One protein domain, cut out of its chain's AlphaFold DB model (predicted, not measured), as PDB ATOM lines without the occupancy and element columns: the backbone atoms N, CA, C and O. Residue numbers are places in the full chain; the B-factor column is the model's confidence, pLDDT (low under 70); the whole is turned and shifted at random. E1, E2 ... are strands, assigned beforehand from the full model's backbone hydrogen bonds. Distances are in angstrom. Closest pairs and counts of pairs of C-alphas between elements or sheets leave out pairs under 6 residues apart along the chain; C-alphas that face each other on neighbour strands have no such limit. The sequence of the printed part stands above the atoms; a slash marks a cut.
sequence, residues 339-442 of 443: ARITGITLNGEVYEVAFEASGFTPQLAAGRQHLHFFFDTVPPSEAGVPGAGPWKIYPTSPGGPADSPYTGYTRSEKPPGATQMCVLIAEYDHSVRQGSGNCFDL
ATOM      1  N   ALA A 339      31.486 -19.270  43.353       89.38
ATOM      2  CA  ALA A 339      31.686 -20.552  42.687       89.38
ATOM      3  C   ALA A 339      32.797 -21.336  43.391       89.38
ATOM      4  O   ALA A 339      33.768 -20.742  43.846       89.38
ATOM      5  N   ARG A 340      32.678 -22.659  43.510       88.56
ATOM      6  CA  ARG A 340      33.642 -23.461  44.272       88.56
ATOM      7  C   ARG A 340      33.835 -24.849  43.688       88.56
ATOM      8  O   ARG A 340      32.862 -25.582  43.564       88.56
ATOM      9  N   ILE A 341      35.079 -25.242  43.429       94.75
ATOM     10  CA  ILE A 341      35.451 -26.636  43.160       94.75
ATOM     11  C   ILE A 341      35.397 -27.410  44.481       94.75
ATOM     12  O   ILE A 341      36.043 -27.025  45.461       94.75
ATOM     13  N   THR A 342      34.615 -28.487  44.502       88.81
ATOM     14  CA  THR A 342      34.393 -29.368  45.659       88.81
ATOM     15  C   THR A 342      35.133 -30.702  45.550       88.81
ATOM     16  O   THR A 342      35.294 -31.387  46.557       88.81
ATOM     17  N   GLY A 343      35.626 -31.050  44.359       93.81
ATOM     18  CA  GLY A 343      36.503 -32.194  44.130       93.81
ATOM     19  C   GLY A 343      36.987 -32.260  42.683       93.81
ATOM     20  O   GLY A 343      36.325 -31.752  41.781       93.81
ATOM     21  N   ILE A 344      38.134 -32.901  42.458       97.88
ATOM     22  CA  ILE A 344      38.655 -33.187  41.117       97.88
ATOM     23  C   ILE A 344      39.002 -34.672  41.039       97.88
ATOM     24  O   ILE A 344      39.789 -35.176  41.840       97.88
ATOM     25  N   THR A 345      38.439 -35.364  40.055       97.88
ATOM     26  CA  THR A 345      38.786 -36.748  39.707       97.88
ATOM     27  C   THR A 345      39.297 -36.834  38.272       97.88
ATOM     28  O   THR A 345      39.097 -35.934  37.458       97.88
ATOM     29  N   LEU A 346      39.997 -37.922  37.952       97.38
ATOM     30  CA  LEU A 346      40.439 -38.243  36.595       97.38
ATOM     31  C   LEU A 346      39.596 -39.395  36.047       97.38
ATOM     32  O   LEU A 346      39.671 -40.510  36.562       97.38
ATOM     33  N   ASN A 347      38.848 -39.136  34.977       96.88
ATOM     34  CA  ASN A 347      38.155 -40.164  34.209       96.88
ATOM     35  C   ASN A 347      38.918 -40.392  32.896       96.88
ATOM     36  O   ASN A 347      38.767 -39.665  31.910       96.88
ATOM     37  N   GLY A 348      39.842 -41.355  32.929       96.38
ATOM     38  CA  GLY A 348      40.836 -41.542  31.874       96.38
ATOM     39  C   GLY A 348      41.771 -40.333  31.767       96.38
ATOM     40  O   GLY A 348      42.550 -40.060  32.680       96.38
ATOM     41  N   GLU A 349      41.689 -39.620  30.643       97.44
ATOM     42  CA  GLU A 349      42.483 -38.415  30.356       97.44
ATOM     43  C   GLU A 349      41.720 -37.101  30.612       97.44
ATOM     44  O   GLU A 349      42.282 -36.032  30.388       97.44
ATOM     45  N   VAL A 350      40.463 -37.148  31.069       98.12
ATOM     46  CA  VAL A 350      39.630 -35.961  31.341       98.12
ATOM     47  C   VAL A 350      39.583 -35.677  32.844       98.12
ATOM     48  O   VAL A 350      39.420 -36.599  33.646       98.12
ATOM     49  N   TYR A 351      39.702 -34.404  33.226       98.12
ATOM     50  CA  TYR A 351      39.407 -33.960  34.587       98.12
ATOM     51  C   TYR A 351      37.896 -33.807  34.768       98.12
ATOM     52  O   TYR A 351      37.267 -33.012  34.075       98.12
ATOM     53  N   GLU A 352      37.325 -34.538  35.718       98.25
ATOM     54  CA  GLU A 352      35.959 -34.336  36.196       98.25
ATOM     55  C   GLU A 352      36.013 -33.436  37.430       98.25
ATOM     56  O   GLU A 352      36.430 -33.843  38.514       98.25
ATOM     57  N   VAL A 353      35.639 -32.174  37.237       97.94
ATOM     58  CA  VAL A 353      35.726 -31.118  38.245       97.94
ATOM     59  C   VAL A 353      34.344 -30.925  38.850       97.94
ATOM     60  O   VAL A 353      33.485 -30.255  38.271       97.94
ATOM     61  N   ALA A 354      34.110 -31.533  40.009       97.62
ATOM     62  CA  ALA A 354      32.897 -31.303  40.777       97.62
ATOM     63  C   ALA A 354      32.916 -29.873  41.334       97.62
ATOM     64  O   ALA A 354      33.908 -29.444  41.929       97.62
ATOM     65  N   PHE A 355      31.831 -29.126  41.137       96.50
ATOM     66  CA  PHE A 355      31.731 -27.748  41.603       96.50
ATOM     67  C   PHE A 355      30.317 -27.384  42.067       96.50
ATOM     68  O   PHE A 355      29.331 -28.046  41.750       96.50
ATOM     69  N   GLU A 356      30.230 -26.283  42.802       93.69
ATOM     70  CA  GLU A 356      28.992 -25.634  43.216       93.69
ATOM     71  C   GLU A 356      29.017 -24.158  42.808       93.69
ATOM     72  O   GLU A 356      30.067 -23.512  42.838       93.69
ATOM     73  N   ALA A 357      27.853 -23.607  42.474       91.25
ATOM     74  CA  ALA A 357      27.636 -22.174  42.308       91.25
ATOM     75  C   ALA A 357      26.472 -21.743  43.208       91.25
ATOM     76  O   ALA A 357      25.482 -22.463  43.339       91.25
ATOM     77  N   SER A 358      26.597 -20.582  43.849       87.25
ATOM     78  CA  SER A 358      25.609 -20.066  44.802       87.25
ATOM     79  C   SER A 358      25.414 -18.566  44.623       87.25
ATOM     80  O   SER A 358      26.327 -17.859  44.205       87.25
ATOM     81  N   GLY A 359      24.207 -18.074  44.906       82.31
ATOM     82  CA  GLY A 359      23.791 -16.691  44.637       82.31
ATOM     83  C   GLY A 359      23.474 -16.388  43.164       82.31
ATOM     84  O   GLY A 359      22.935 -15.326  42.870       82.31
ATOM     85  N   PHE A 360      23.751 -17.319  42.244       90.56
ATOM     86  CA  PHE A 360      23.406 -17.240  40.823       90.56
ATOM     87  C   PHE A 360      23.296 -18.643  40.202       90.56
ATOM     88  O   PHE A 360      23.731 -19.632  40.791       90.56
ATOM     89  N   THR A 361      22.738 -18.722  38.994       93.50
ATOM     90  CA  THR A 361      22.823 -19.903  38.121       93.50
ATOM     91  C   THR A 361      23.768 -19.553  36.972       93.50
ATOM     92  O   THR A 361      23.480 -18.566  36.286       93.50
ATOM     93  N   PRO A 362      24.875 -20.286  36.744       94.88
ATOM     94  CA  PRO A 362      25.816 -19.914  35.697       94.88
ATOM     95  C   PRO A 362      25.187 -20.062  34.308       94.88
ATOM     96  O   PRO A 362      24.663 -21.115  33.954       94.88
ATOM     97  N   GLN A 363      25.224 -18.988  33.525       93.75
ATOM     98  CA  GLN A 363      24.613 -18.902  32.205       93.75
ATOM     99  C   GLN A 363      25.383 -17.894  31.348       93.75
ATOM    100  O   GLN A 363      25.459 -16.715  31.685       93.75
ATOM    101  N   LEU A 364      25.885 -18.332  30.192       92.44
ATOM    102  CA  LEU A 364      26.536 -17.450  29.222       92.44
ATOM    103  C   LEU A 364      25.473 -16.625  28.468       92.44
ATOM    104  O   LEU A 364      24.996 -17.015  27.405       92.44
ATOM    105  N   ALA A 365      25.033 -15.508  29.045       91.88
ATOM    106  CA  ALA A 365      24.044 -14.607  28.448       91.88
ATOM    107  C   ALA A 365      24.240 -13.159  28.923       91.88
ATOM    108  O   ALA A 365      24.771 -12.921  30.004       91.88
ATOM    109  N   ALA A 366      23.788 -12.180  28.135       90.44
ATOM    110  CA  ALA A 366      23.926 -10.766  28.484       90.44
ATOM    111  C   ALA A 366      23.257 -10.446  29.836       90.44
ATOM    112  O   ALA A 366      22.096 -10.794  30.062       90.44
ATOM    113  N   GLY A 367      23.995  -9.789  30.738       88.94
ATOM    114  CA  GLY A 367      23.538  -9.505  32.105       88.94
ATOM    115  C   GLY A 367      23.471 -10.735  33.026       88.94
ATOM    116  O   GLY A 367      22.826 -10.678  34.073       88.94
ATOM    117  N   ARG A 368      24.099 -11.850  32.636       92.94
ATOM    118  CA  ARG A 368      24.294 -13.049  33.456       92.94
ATOM    119  C   ARG A 368      25.780 -13.302  33.693       92.94
ATOM    120  O   ARG A 368      26.646 -12.729  33.035       92.94
ATOM    121  N   GLN A 369      26.018 -14.179  34.657       94.88
ATOM    122  CA  GLN A 369      27.328 -14.606  35.115       94.88
ATOM    123  C   GLN A 369      27.580 -16.042  34.683       94.88
ATOM    124  O   GLN A 369      26.664 -16.865  34.702       94.88
ATOM    125  N   HIS A 370      28.825 -16.365  34.370       96.62
ATOM    126  CA  HIS A 370      29.279 -17.715  34.049       96.62
ATOM    127  C   HIS A 370      30.586 -18.021  34.795       96.62
ATOM    128  O   HIS A 370      31.047 -17.222  35.609       96.62
ATOM    129  N   LEU A 371      31.155 -19.205  34.585       97.50
ATOM    130  CA  LEU A 371      32.371 -19.660  35.259       97.50
ATOM    131  C   LEU A 371      33.563 -19.650  34.311       97.50
ATOM    132  O   LEU A 371      33.435 -20.033  33.149       97.50
ATOM    133  N   HIS A 372      34.730 -19.268  34.819       97.62
ATOM    134  CA  HIS A 372      36.017 -19.518  34.180       97.62
ATOM    135  C   HIS A 372      36.798 -20.532  35.024       97.62
ATOM    136  O   HIS A 372      37.049 -20.288  36.205       97.62
ATOM    137  N   PHE A 373      37.190 -21.651  34.415       98.12
ATOM    138  CA  PHE A 373      38.095 -22.644  35.001       98.12
ATOM    139  C   PHE A 373      39.507 -22.458  34.439       98.12
ATOM    140  O   PHE A 373      39.656 -22.155  33.255       98.12
ATOM    141  N   PHE A 374      40.537 -22.640  35.263       97.94
ATOM    142  CA  PHE A 374      41.944 -22.459  34.882       97.94
ATOM    143  C   PHE A 374      42.886 -23.240  35.803       97.94
ATOM    144  O   PHE A 374      42.484 -23.675  36.875       97.94
ATOM    145  N   PHE A 375      44.142 -23.422  35.398       98.00
ATOM    146  CA  PHE A 375      45.183 -23.979  36.270       98.00
ATOM    147  C   PHE A 375      45.853 -22.881  37.105       98.00
ATOM    148  O   PHE A 375      45.967 -21.748  36.646       98.00
ATOM    149  N   ASP A 376      46.361 -23.230  38.285       95.75
ATOM    150  CA  ASP A 376      47.108 -22.351  39.206       95.75
ATOM    151  C   ASP A 376      48.355 -21.666  38.611       95.75
ATOM    152  O   ASP A 376      48.846 -20.680  39.157       95.75
ATOM    153  N   THR A 377      48.836 -22.115  37.449       95.69
ATOM    154  CA  THR A 377      49.845 -21.402  36.645       95.69
ATOM    155  C   THR A 377      49.327 -20.110  35.994       95.69
ATOM    156  O   THR A 377      50.120 -19.377  35.408       95.69
ATOM    157  N   VAL A 378      48.016 -19.847  36.028       94.25
ATOM    158  CA  VAL A 378      47.381 -18.628  35.506       94.25
ATOM    159  C   VAL A 378      46.993 -17.723  36.681       94.25
ATOM    160  O   VAL A 378      46.191 -18.141  37.520       94.25
ATOM    161  N   PRO A 379      47.503 -16.479  36.762       89.56
ATOM    162  CA  PRO A 379      47.090 -15.538  37.797       89.56
ATOM    163  C   PRO A 379      45.568 -15.290  37.766       89.56
ATOM    164  O   PRO A 379      45.022 -15.061  36.685       89.56
ATOM    165  N   PRO A 380      44.868 -15.234  38.917       85.25
ATOM    166  CA  PRO A 380      43.431 -14.930  38.976       85.25
ATOM    167  C   PRO A 380      43.013 -13.638  38.249       85.25
ATOM    168  O   PRO A 380      41.909 -13.551  37.715       85.25
ATOM    169  N   SER A 381      43.905 -12.645  38.167       84.69
ATOM    170  CA  SER A 381      43.717 -11.398  37.408       84.69
ATOM    171  C   SER A 381      43.786 -11.561  35.883       84.69
ATOM    172  O   SER A 381      43.279 -10.710  35.161       84.69
ATOM    173  N   GLU A 382      44.410 -12.631  35.391       91.19
ATOM    174  CA  GLU A 382      44.550 -12.967  33.965       91.19
ATOM    175  C   GLU A 382      43.575 -14.075  33.530       91.19
ATOM    176  O   GLU A 382      43.451 -14.374  32.340       91.19
ATOM    177  N   ALA A 383      42.823 -14.638  34.482       91.00
ATOM    178  CA  ALA A 383      41.771 -15.630  34.272       91.00
ATOM    179  C   ALA A 383      40.504 -15.075  33.578       91.00
ATOM    180  O   ALA A 383      39.475 -15.741  33.566       91.00
ATOM    181  N   GLY A 384      40.555 -13.869  33.007       89.69
ATOM    182  CA  GLY A 384      39.510 -13.204  32.222       89.69
ATOM    183  C   GLY A 384      40.110 -12.052  31.410       89.69
ATOM    184  O   GLY A 384      41.330 -11.920  31.351       89.69
ATOM    185  N   VAL A 385      39.286 -11.196  30.800       85.00
ATOM    186  CA  VAL A 385      39.748 -10.006  30.051       85.00
ATOM    187  C   VAL A 385      40.508  -9.048  30.990       85.00
ATOM    188  O   VAL A 385      40.005  -8.768  32.080       85.00
ATOM    189  N   PRO A 386      41.692  -8.514  30.605       70.81
ATOM    190  CA  PRO A 386      42.319  -8.536  29.274       70.81
ATOM    191  C   PRO A 386      43.219  -9.750  28.967       70.81
ATOM    192  O   PRO A 386      43.829  -9.787  27.899       70.81
ATOM    193  N   GLY A 387      43.331 -10.723  29.872       71.88
ATOM    194  CA  GLY A 387      44.089 -11.956  29.656       71.88
ATOM    195  C   GLY A 387      43.506 -12.830  28.539       71.88
ATOM    196  O   GLY A 387      42.294 -12.890  28.335       71.88
ATOM    197  N   ALA A 388      44.385 -13.529  27.817       76.25
ATOM    198  CA  ALA A 388      44.039 -14.334  26.638       76.25
ATOM    199  C   ALA A 388      43.900 -15.847  26.918       76.25
ATOM    200  O   ALA A 388      43.744 -16.633  25.984       76.25
ATOM    201  N   GLY A 389      43.986 -16.266  28.184       75.69
ATOM    202  CA  GLY A 389      44.012 -17.671  28.594       75.69
ATOM    203  C   GLY A 389      45.375 -18.124  29.138       75.69
ATOM    204  O   GLY A 389      46.282 -17.300  29.245       75.69
ATOM    205  N   PRO A 390      45.550 -19.420  29.473       84.31
ATOM    206  CA  PRO A 390      44.644 -20.545  29.204       84.31
ATOM    207  C   PRO A 390      43.580 -20.785  30.298       84.31
ATOM    208  O   PRO A 390      43.723 -21.670  31.142       84.31
ATOM    209  N   TRP A 391      42.467 -20.055  30.224       93.94
ATOM    210  CA  TRP A 391      41.231 -20.294  30.976       93.94
ATOM    211  C   TRP A 391      40.116 -20.754  30.026       93.94
ATOM    212  O   TRP A 391      40.147 -20.452  28.830       93.94
ATOM    213  N   LYS A 392      39.133 -21.497  30.539       96.00
ATOM    214  CA  LYS A 392      37.995 -22.030  29.773       96.00
ATOM    215  C   LYS A 392      36.665 -21.594  30.382       96.00
ATOM    216  O   LYS A 392      36.474 -21.670  31.593       96.00
ATOM    217  N   ILE A 393      35.746 -21.155  29.521       94.75
ATOM    218  CA  ILE A 393      34.392 -20.729  29.899       94.75
ATOM    219  C   ILE A 393      33.462 -21.915  30.148       94.75
ATOM    220  O   ILE A 393      33.512 -22.921  29.437       94.75
ATOM    221  N   TYR A 394      32.564 -21.763  31.117       96.19
ATOM    222  CA  TYR A 394      31.492 -22.708  31.388       96.19
ATOM    223  C   TYR A 394      30.205 -21.980  31.833       96.19
ATOM    224  O   TYR A 394      30.255 -21.213  32.796       96.19
ATOM    225  N   PRO A 395      29.054 -22.169  31.158       94.31
ATOM    226  CA  PRO A 395      28.820 -23.101  30.055       94.31
ATOM    227  C   PRO A 395      29.490 -22.630  28.754       94.31
ATOM    228  O   PRO A 395      29.722 -21.440  28.552       94.31
ATOM    229  N   THR A 396      29.814 -23.566  27.860       91.38
ATOM    230  CA  THR A 396      30.558 -23.284  26.614       91.38
ATOM    231  C   THR A 396      29.705 -22.683  25.493       91.38
ATOM    232  O   THR A 396      30.239 -22.313  24.449       91.38
ATOM    233  N   SER A 397      28.385 -22.586  25.678       89.81
ATOM    234  CA  SER A 397      27.443 -22.074  24.681       89.81
ATOM    235  C   SER A 397      26.369 -21.175  25.312       89.81
ATOM    236  O   SER A 397      25.943 -21.421  26.447       89.81
ATOM    237  N   PRO A 398      25.900 -20.127  24.602       89.25
ATOM    238  CA  PRO A 398      24.864 -19.252  25.129       89.25
ATOM    239  C   PRO A 398      23.558 -19.985  25.430       89.25
ATOM    240  O   PRO A 398      23.016 -20.688  24.580       89.25
ATOM    241  N   GLY A 399      23.051 -19.812  26.651       78.88
ATOM    242  CA  GLY A 399      21.845 -20.494  27.127       78.88
ATOM    243  C   GLY A 399      22.004 -21.987  27.455       78.88
ATOM    244  O   GLY A 399      21.014 -22.600  27.847       78.88
ATOM    245  N   GLY A 400      23.205 -22.566  27.334       80.94
ATOM    246  CA  GLY A 400      23.479 -23.925  27.809       80.94
ATOM    247  C   GLY A 400      23.426 -24.032  29.343       80.94
ATOM    248  O   GLY A 400      23.683 -23.034  30.025       80.94
ATOM    249  N   PRO A 401      23.100 -25.213  29.902       77.75
ATOM    250  CA  PRO A 401      23.193 -25.458  31.338       77.75
ATOM    251  C   PRO A 401      24.660 -25.563  31.777       77.75
ATOM    252  O   PRO A 401      25.527 -25.969  31.001       77.75
ATOM    253  N   ALA A 402      24.922 -25.207  33.032       87.69
ATOM    254  CA  ALA A 402      26.233 -25.299  33.663       87.69
ATOM    255  C   ALA A 402      26.183 -26.315  34.809       87.69
ATOM    256  O   ALA A 402      26.222 -25.951  35.985       87.69
ATOM    257  N   ASP A 403      26.035 -27.584  34.445       92.62
ATOM    258  CA  ASP A 403      25.909 -28.685  35.395       92.62
ATOM    259  C   ASP A 403      27.285 -29.133  35.918       92.62
ATOM    260  O   ASP A 403      28.300 -29.046  35.232       92.62
ATOM    261  N   SER A 404      27.334 -29.635  37.151       92.75
ATOM    262  CA  SER A 404      28.536 -30.279  37.698       92.75
ATOM    263  C   SER A 404      28.499 -31.788  37.399       92.75
ATOM    264  O   SER A 404      27.440 -32.396  37.581       92.75
ATOM    265  N   PRO A 405      29.618 -32.428  36.997       96.88
ATOM    266  CA  PRO A 405      30.973 -31.882  36.928       96.88
ATOM    267  C   PRO A 405      31.283 -31.134  35.621       96.88
ATOM    268  O   PRO A 405      30.811 -31.489  34.542       96.88
ATOM    269  N   TYR A 406      32.184 -30.156  35.712       97.44
ATOM    270  CA  TYR A 406      32.839 -29.569  34.546       97.44
ATOM    271  C   TYR A 406      33.923 -30.523  34.015       97.44
ATOM    272  O   TYR A 406      34.736 -31.039  34.778       97.44
ATOM    273  N   THR A 407      33.938 -30.749  32.699       97.00
ATOM    274  CA  THR A 407      34.795 -31.748  32.022       97.00
ATOM    275  C   THR A 407      35.666 -31.158  30.912       97.00
ATOM    276  O   THR A 407      36.175 -31.868  30.046       97.00
ATOM    277  N   GLY A 408      35.829 -29.832  30.893       95.81
ATOM    278  CA  GLY A 408      36.431 -29.134  29.758       95.81
ATOM    279  C   GLY A 408      37.958 -29.194  29.658       95.81
ATOM    280  O   GLY A 408      38.470 -28.716  28.650       95.81
ATOM    281  N   TYR A 409      38.682 -29.750  30.640       97.75
ATOM    282  CA  TYR A 409      40.146 -29.919  30.593       97.75
ATOM    283  C   TYR A 409      40.581 -31.386  30.537       97.75
ATOM    284  O   TYR A 409      40.059 -32.230  31.268       97.75
ATOM    285  N   THR A 410      41.616 -31.666  29.745       97.81
ATOM    286  CA  THR A 410      42.324 -32.955  29.753       97.81
ATOM    287  C   THR A 410      43.656 -32.883  30.504       97.81
ATOM    288  O   THR A 410      44.247 -31.816  30.679       97.81
ATOM    289  N   ARG A 411      44.193 -34.041  30.902       96.94
ATOM    290  CA  ARG A 411      45.535 -34.171  31.491       96.94
ATOM    291  C   ARG A 411      46.634 -33.650  30.556       96.94
ATOM    292  O   ARG A 411      47.594 -33.049  31.027       96.94
ATOM    293  N   SER A 412      46.478 -33.830  29.243       97.31
ATOM    294  CA  SER A 412      47.402 -33.307  28.225       97.31
ATOM    295  C   SER A 412      47.403 -31.779  28.098       97.31
ATOM    296  O   SER A 412      48.365 -31.221  27.578       97.31
ATOM    297  N   GLU A 413      46.361 -31.099  28.582       97.00
ATOM    298  CA  GLU A 413      46.288 -29.635  28.641       97.00
ATOM    299  C   GLU A 413      46.849 -29.062  29.948       97.00
ATOM    300  O   GLU A 413      46.970 -27.842  30.062       97.00
ATOM    301  N   LYS A 414      47.205 -29.906  30.930       97.31
ATOM    302  CA  LYS A 414      47.809 -29.440  32.180       97.31
ATOM    303  C   LYS A 414      49.206 -28.860  31.903       97.31
ATOM    304  O   LYS A 414      50.095 -29.612  31.492       97.31
ATOM    305  N   PRO A 415      49.456 -27.566  32.172       96.75
ATOM    306  CA  PRO A 415      50.771 -26.982  31.958       96.75
ATOM    307  C   PRO A 415      51.796 -27.524  32.974       96.75
ATOM    308  O   PRO A 415      51.436 -27.902  34.097       96.75
ATOM    309  N   PRO A 416      53.095 -27.566  32.616       96.44
ATOM    310  CA  PRO A 416      54.152 -27.938  33.549       96.44
ATOM    311  C   PRO A 416      54.127 -27.057  34.801       96.44
ATOM    312  O   PRO A 416      54.059 -25.836  34.705       96.44
ATOM    313  N   GLY A 417      54.202 -27.685  35.974       94.31
ATOM    314  CA  GLY A 417      54.163 -26.992  37.263       94.31
ATOM    315  C   GLY A 417      52.767 -26.774  37.853       94.31
ATOM    316  O   GLY A 417      52.701 -26.451  39.032       94.31
ATOM    317  N   ALA A 418      51.675 -27.015  37.114       97.12
ATOM    318  CA  ALA A 418      50.337 -26.894  37.694       97.12
ATOM    319  C   ALA A 418      50.070 -27.963  38.765       97.12
ATOM    320  O   ALA A 418      50.194 -29.173  38.495       97.12
ATOM    321  N   THR A 419      49.679 -27.512  39.958       96.62
ATOM    322  CA  THR A 419      49.342 -28.347  41.123       96.62
ATOM    323  C   THR A 419      47.858 -28.307  41.490       96.62
ATOM    324  O   THR A 419      47.370 -29.257  42.097       96.62
ATOM    325  N   GLN A 420      47.124 -27.282  41.060       97.56
ATOM    326  CA  GLN A 420      45.705 -27.079  41.358       97.56
ATOM    327  C   GLN A 420      44.920 -26.652  40.106       97.56
ATOM    328  O   GLN A 420      45.474 -26.092  39.156       97.56
ATOM    329  N   MET A 421      43.604 -26.879  40.115       98.19
ATOM    330  CA  MET A 421      42.671 -26.188  39.218       98.19
ATOM    331  C   MET A 421      41.826 -25.209  40.024       98.19
ATOM    332  O   MET A 421      41.451 -25.493  41.159       98.19
ATOM    333  N   CYS A 422      41.523 -24.066  39.428       96.69
ATOM    334  CA  CYS A 422      40.829 -22.945  40.032       96.69
ATOM    335  C   CYS A 422      39.551 -22.597  39.261       96.69
ATOM    336  O   CYS A 422      39.441 -22.869  38.062       96.69
ATOM    337  N   VAL A 423      38.600 -21.969  39.954       97.56
ATOM    338  CA  VAL A 423      37.363 -21.429  39.378       97.56
ATOM    339  C   VAL A 423      37.127 -19.991  39.839       97.56
ATOM    340  O   VAL A 423      37.362 -19.655  41.000       97.56
ATOM    341  N   LEU A 424      36.623 -19.147  38.941       94.00
ATOM    342  CA  LEU A 424      36.107 -17.810  39.246       94.00
ATOM    343  C   LEU A 424      34.769 -17.571  38.541       94.00
ATOM    344  O   LEU A 424      34.494 -18.151  37.490       94.00
ATOM    345  N   ILE A 425      33.969 -16.660  39.094       94.94
ATOM    346  CA  ILE A 425      32.836 -16.057  38.392       94.94
ATOM    347  C   ILE A 425      33.360 -15.025  37.393       94.94
ATOM    348  O   ILE A 425      34.163 -14.156  37.747       94.94
ATOM    349  N   ALA A 426      32.833 -15.072  36.175       94.19
ATOM    350  CA  ALA A 426      32.982 -14.037  35.167       94.19
ATOM    351  C   ALA A 426      31.620 -13.433  34.789       94.19
ATOM    352  O   ALA A 426      30.582 -14.093  34.857       94.19
ATOM    353  N   GLU A 427      31.633 -12.165  34.392       94.06
ATOM    354  CA  GLU A 427      30.509 -11.501  33.733       94.06
ATOM    355  C   GLU A 427      30.501 -11.830  32.230       94.06
ATOM    356  O   GLU A 427      31.497 -12.296  31.675       94.06
ATOM    357  N   TYR A 428      29.390 -11.551  31.543       92.88
ATOM    358  CA  TYR A 428      29.230 -11.822  30.105       92.88
ATOM    359  C   TYR A 428      30.307 -11.196  29.192       92.88
ATOM    360  O   TYR A 428      30.561 -11.711  28.106       92.88
ATOM    361  N   ASP A 429      30.959 -10.108  29.612       92.75
ATOM    362  CA  ASP A 429      32.082  -9.481  28.894       92.75
ATOM    363  C   ASP A 429      33.447 -10.151  29.165       92.75
ATOM    364  O   ASP A 429      34.485  -9.651  28.731       92.75
ATOM    365  N   HIS A 430      33.441 -11.290  29.864       93.44
ATOM    366  CA  HIS A 430      34.600 -12.054  30.325       93.44
ATOM    367  C   HIS A 430      35.497 -11.333  31.347       93.44
ATOM    368  O   HIS A 430      36.593 -11.821  31.639       93.44
ATOM    369  N   SER A 431      35.046 -10.225  31.946       91.19
ATOM    370  CA  SER A 431      35.670  -9.692  33.161       91.19
ATOM    371  C   SER A 431      35.420 -10.634  34.348       91.19
ATOM    372  O   SER A 431      34.328 -11.180  34.509       91.19
ATOM    373  N   VAL A 432      36.442 -10.871  35.176       89.94
ATOM    374  CA  VAL A 432      36.385 -11.819  36.305       89.94
ATOM    375  C   VAL A 432      36.242 -11.124  37.655       89.94
ATOM    376  O   VAL A 432      36.955 -10.167  37.966       89.94
ATOM    377  N   ARG A 433      35.368 -11.666  38.510       85.44
ATOM    378  CA  ARG A 433      35.226 -11.240  39.907       85.44
ATOM    379  C   ARG A 433      36.328 -11.869  40.753       85.44
ATOM    380  O   ARG A 433      36.259 -13.050  41.092       85.44
ATOM    381  N   GLN A 434      37.334 -11.081  41.119       82.88
ATOM    382  CA  GLN A 434      38.409 -11.533  42.008       82.88
ATOM    383  C   GLN A 434      37.854 -11.995  43.366       82.88
ATOM    384  O   GLN A 434      36.916 -11.396  43.889       82.88
ATOM    385  N   GLY A 435      38.413 -13.080  43.916       70.69
ATOM    386  CA  GLY A 435      37.972 -13.673  45.188       70.69
ATOM    387  C   GLY A 435      36.614 -14.393  45.153       70.69
ATOM    388  O   GLY A 435      36.124 -14.805  46.199       70.69
ATOM    389  N   SER A 436      35.989 -14.564  43.980       81.25
ATOM    390  CA  SER A 436      34.668 -15.213  43.851       81.25
ATOM    391  C   SER A 436      34.689 -16.749  43.821       81.25
ATOM    392  O   SER A 436      33.626 -17.366  43.717       81.25
ATOM    393  N   GLY A 437      35.868 -17.369  43.917       86.81
ATOM    394  CA  GLY A 437      36.023 -18.820  43.970       86.81
ATOM    395  C   GLY A 437      37.393 -19.280  44.460       86.81
ATOM    396  O   GLY A 437      38.163 -18.480  44.989       86.81
ATOM    397  N   ASN A 438      37.669 -20.580  44.340       89.38
ATOM    398  CA  ASN A 438      38.834 -21.244  44.933       89.38
ATOM    399  C   ASN A 438      39.679 -22.015  43.911       89.38
ATOM    400  O   ASN A 438      39.244 -22.282  42.792       89.38
ATOM    401  N   CYS A 439      40.848 -22.460  44.375       88.81
ATOM    402  CA  CYS A 439      41.620 -23.547  43.782       88.81
ATOM    403  C   CYS A 439      41.437 -24.851  44.581       88.81
ATOM    404  O   CYS A 439      41.077 -24.820  45.764       88.81
ATOM    405  N   PHE A 440      41.653 -25.988  43.922       92.75
ATOM    406  CA  PHE A 440      41.564 -27.337  44.479       92.75
ATOM    407  C   PHE A 440      42.668 -28.218  43.873       92.75
ATOM    408  O   PHE A 440      42.941 -28.125  42.673       92.75
ATOM    409  N   ASP A 441      43.300 -29.056  44.696       95.94
ATOM    410  CA  ASP A 441      44.453 -29.877  44.305       95.94
ATOM    411  C   ASP A 441      44.123 -30.860  43.174       95.94
ATOM    412  O   ASP A 441      43.062 -31.490  43.148       95.94
ATOM    413  N   LEU A 442      45.054 -31.009  42.233       95.94
ATOM    414  CA  LEU A 442      44.932 -31.976  41.148       95.94
ATOM    415  C   LEU A 442      45.340 -33.389  41.609       95.94
ATOM    416  O   LEU A 442      46.353 -33.521  42.301       95.94
TER     417      LEU A 442
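AT A GLANCE: This is residues 339 to 442 of the 443 residues of the protein "Right-handed parallel beta-helix repeat-containing protein" of Caldilineae bacterium (UniProt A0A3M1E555). What is the shape? With little regular structure, it is a sandwich, two sheets face to face: the hairpin E1 and E2 over the strongly twisted sheet E4 E3 E5 E6. What is printed? Of 104 residues, 40 are in six named strands, E1 to E6 along the chain, all strand, both sheets antiparallel. It is compact, radius of gyration of the C-alphas 12.5 A, spanning 35 by 26 by 21 A.

HOW THE PARTS SIT: What pairs first? E1, residues 339 to 347, and E2, residues 350 to 358, are an antiparallel hairpin; N 340 and O 356 are 2.8 A apart. What pairs next? E3, residues 369 to 375, has antiparallel neighbours E4, residues 391 to 394, with N 373 and O 392 2.9 A apart, and E5, residues 420 to 427, with N 372 and O 424 2.9 A apart. E6, residues 439 to 441, pairs antiparallel with E5, N 440 and O 421 being 2.8 A apart. Where do the sheets come close? Ile 341 of E1 and Phe 440 of E6, their closest C-alphas, are 6.3 A apart.

IN THESE COORDINATES: Where does E1 begin? At C-alpha 339, (31.686, -20.552, 42.687); E1 bends by 58 degrees at residue 342. Where does E6 end? At C-alpha 441, (44.453, -29.877, 44.305). How long are the longer strands? E1 spans 22.3 A, E2 25.1 A, E5 23.1 A.

THE WHOLE: Which links are long? E3 to E4, E4 to E5 and E5 to E6. Is it whole? The printed part has no cut, and no printed residue is under 70 in pLDDT.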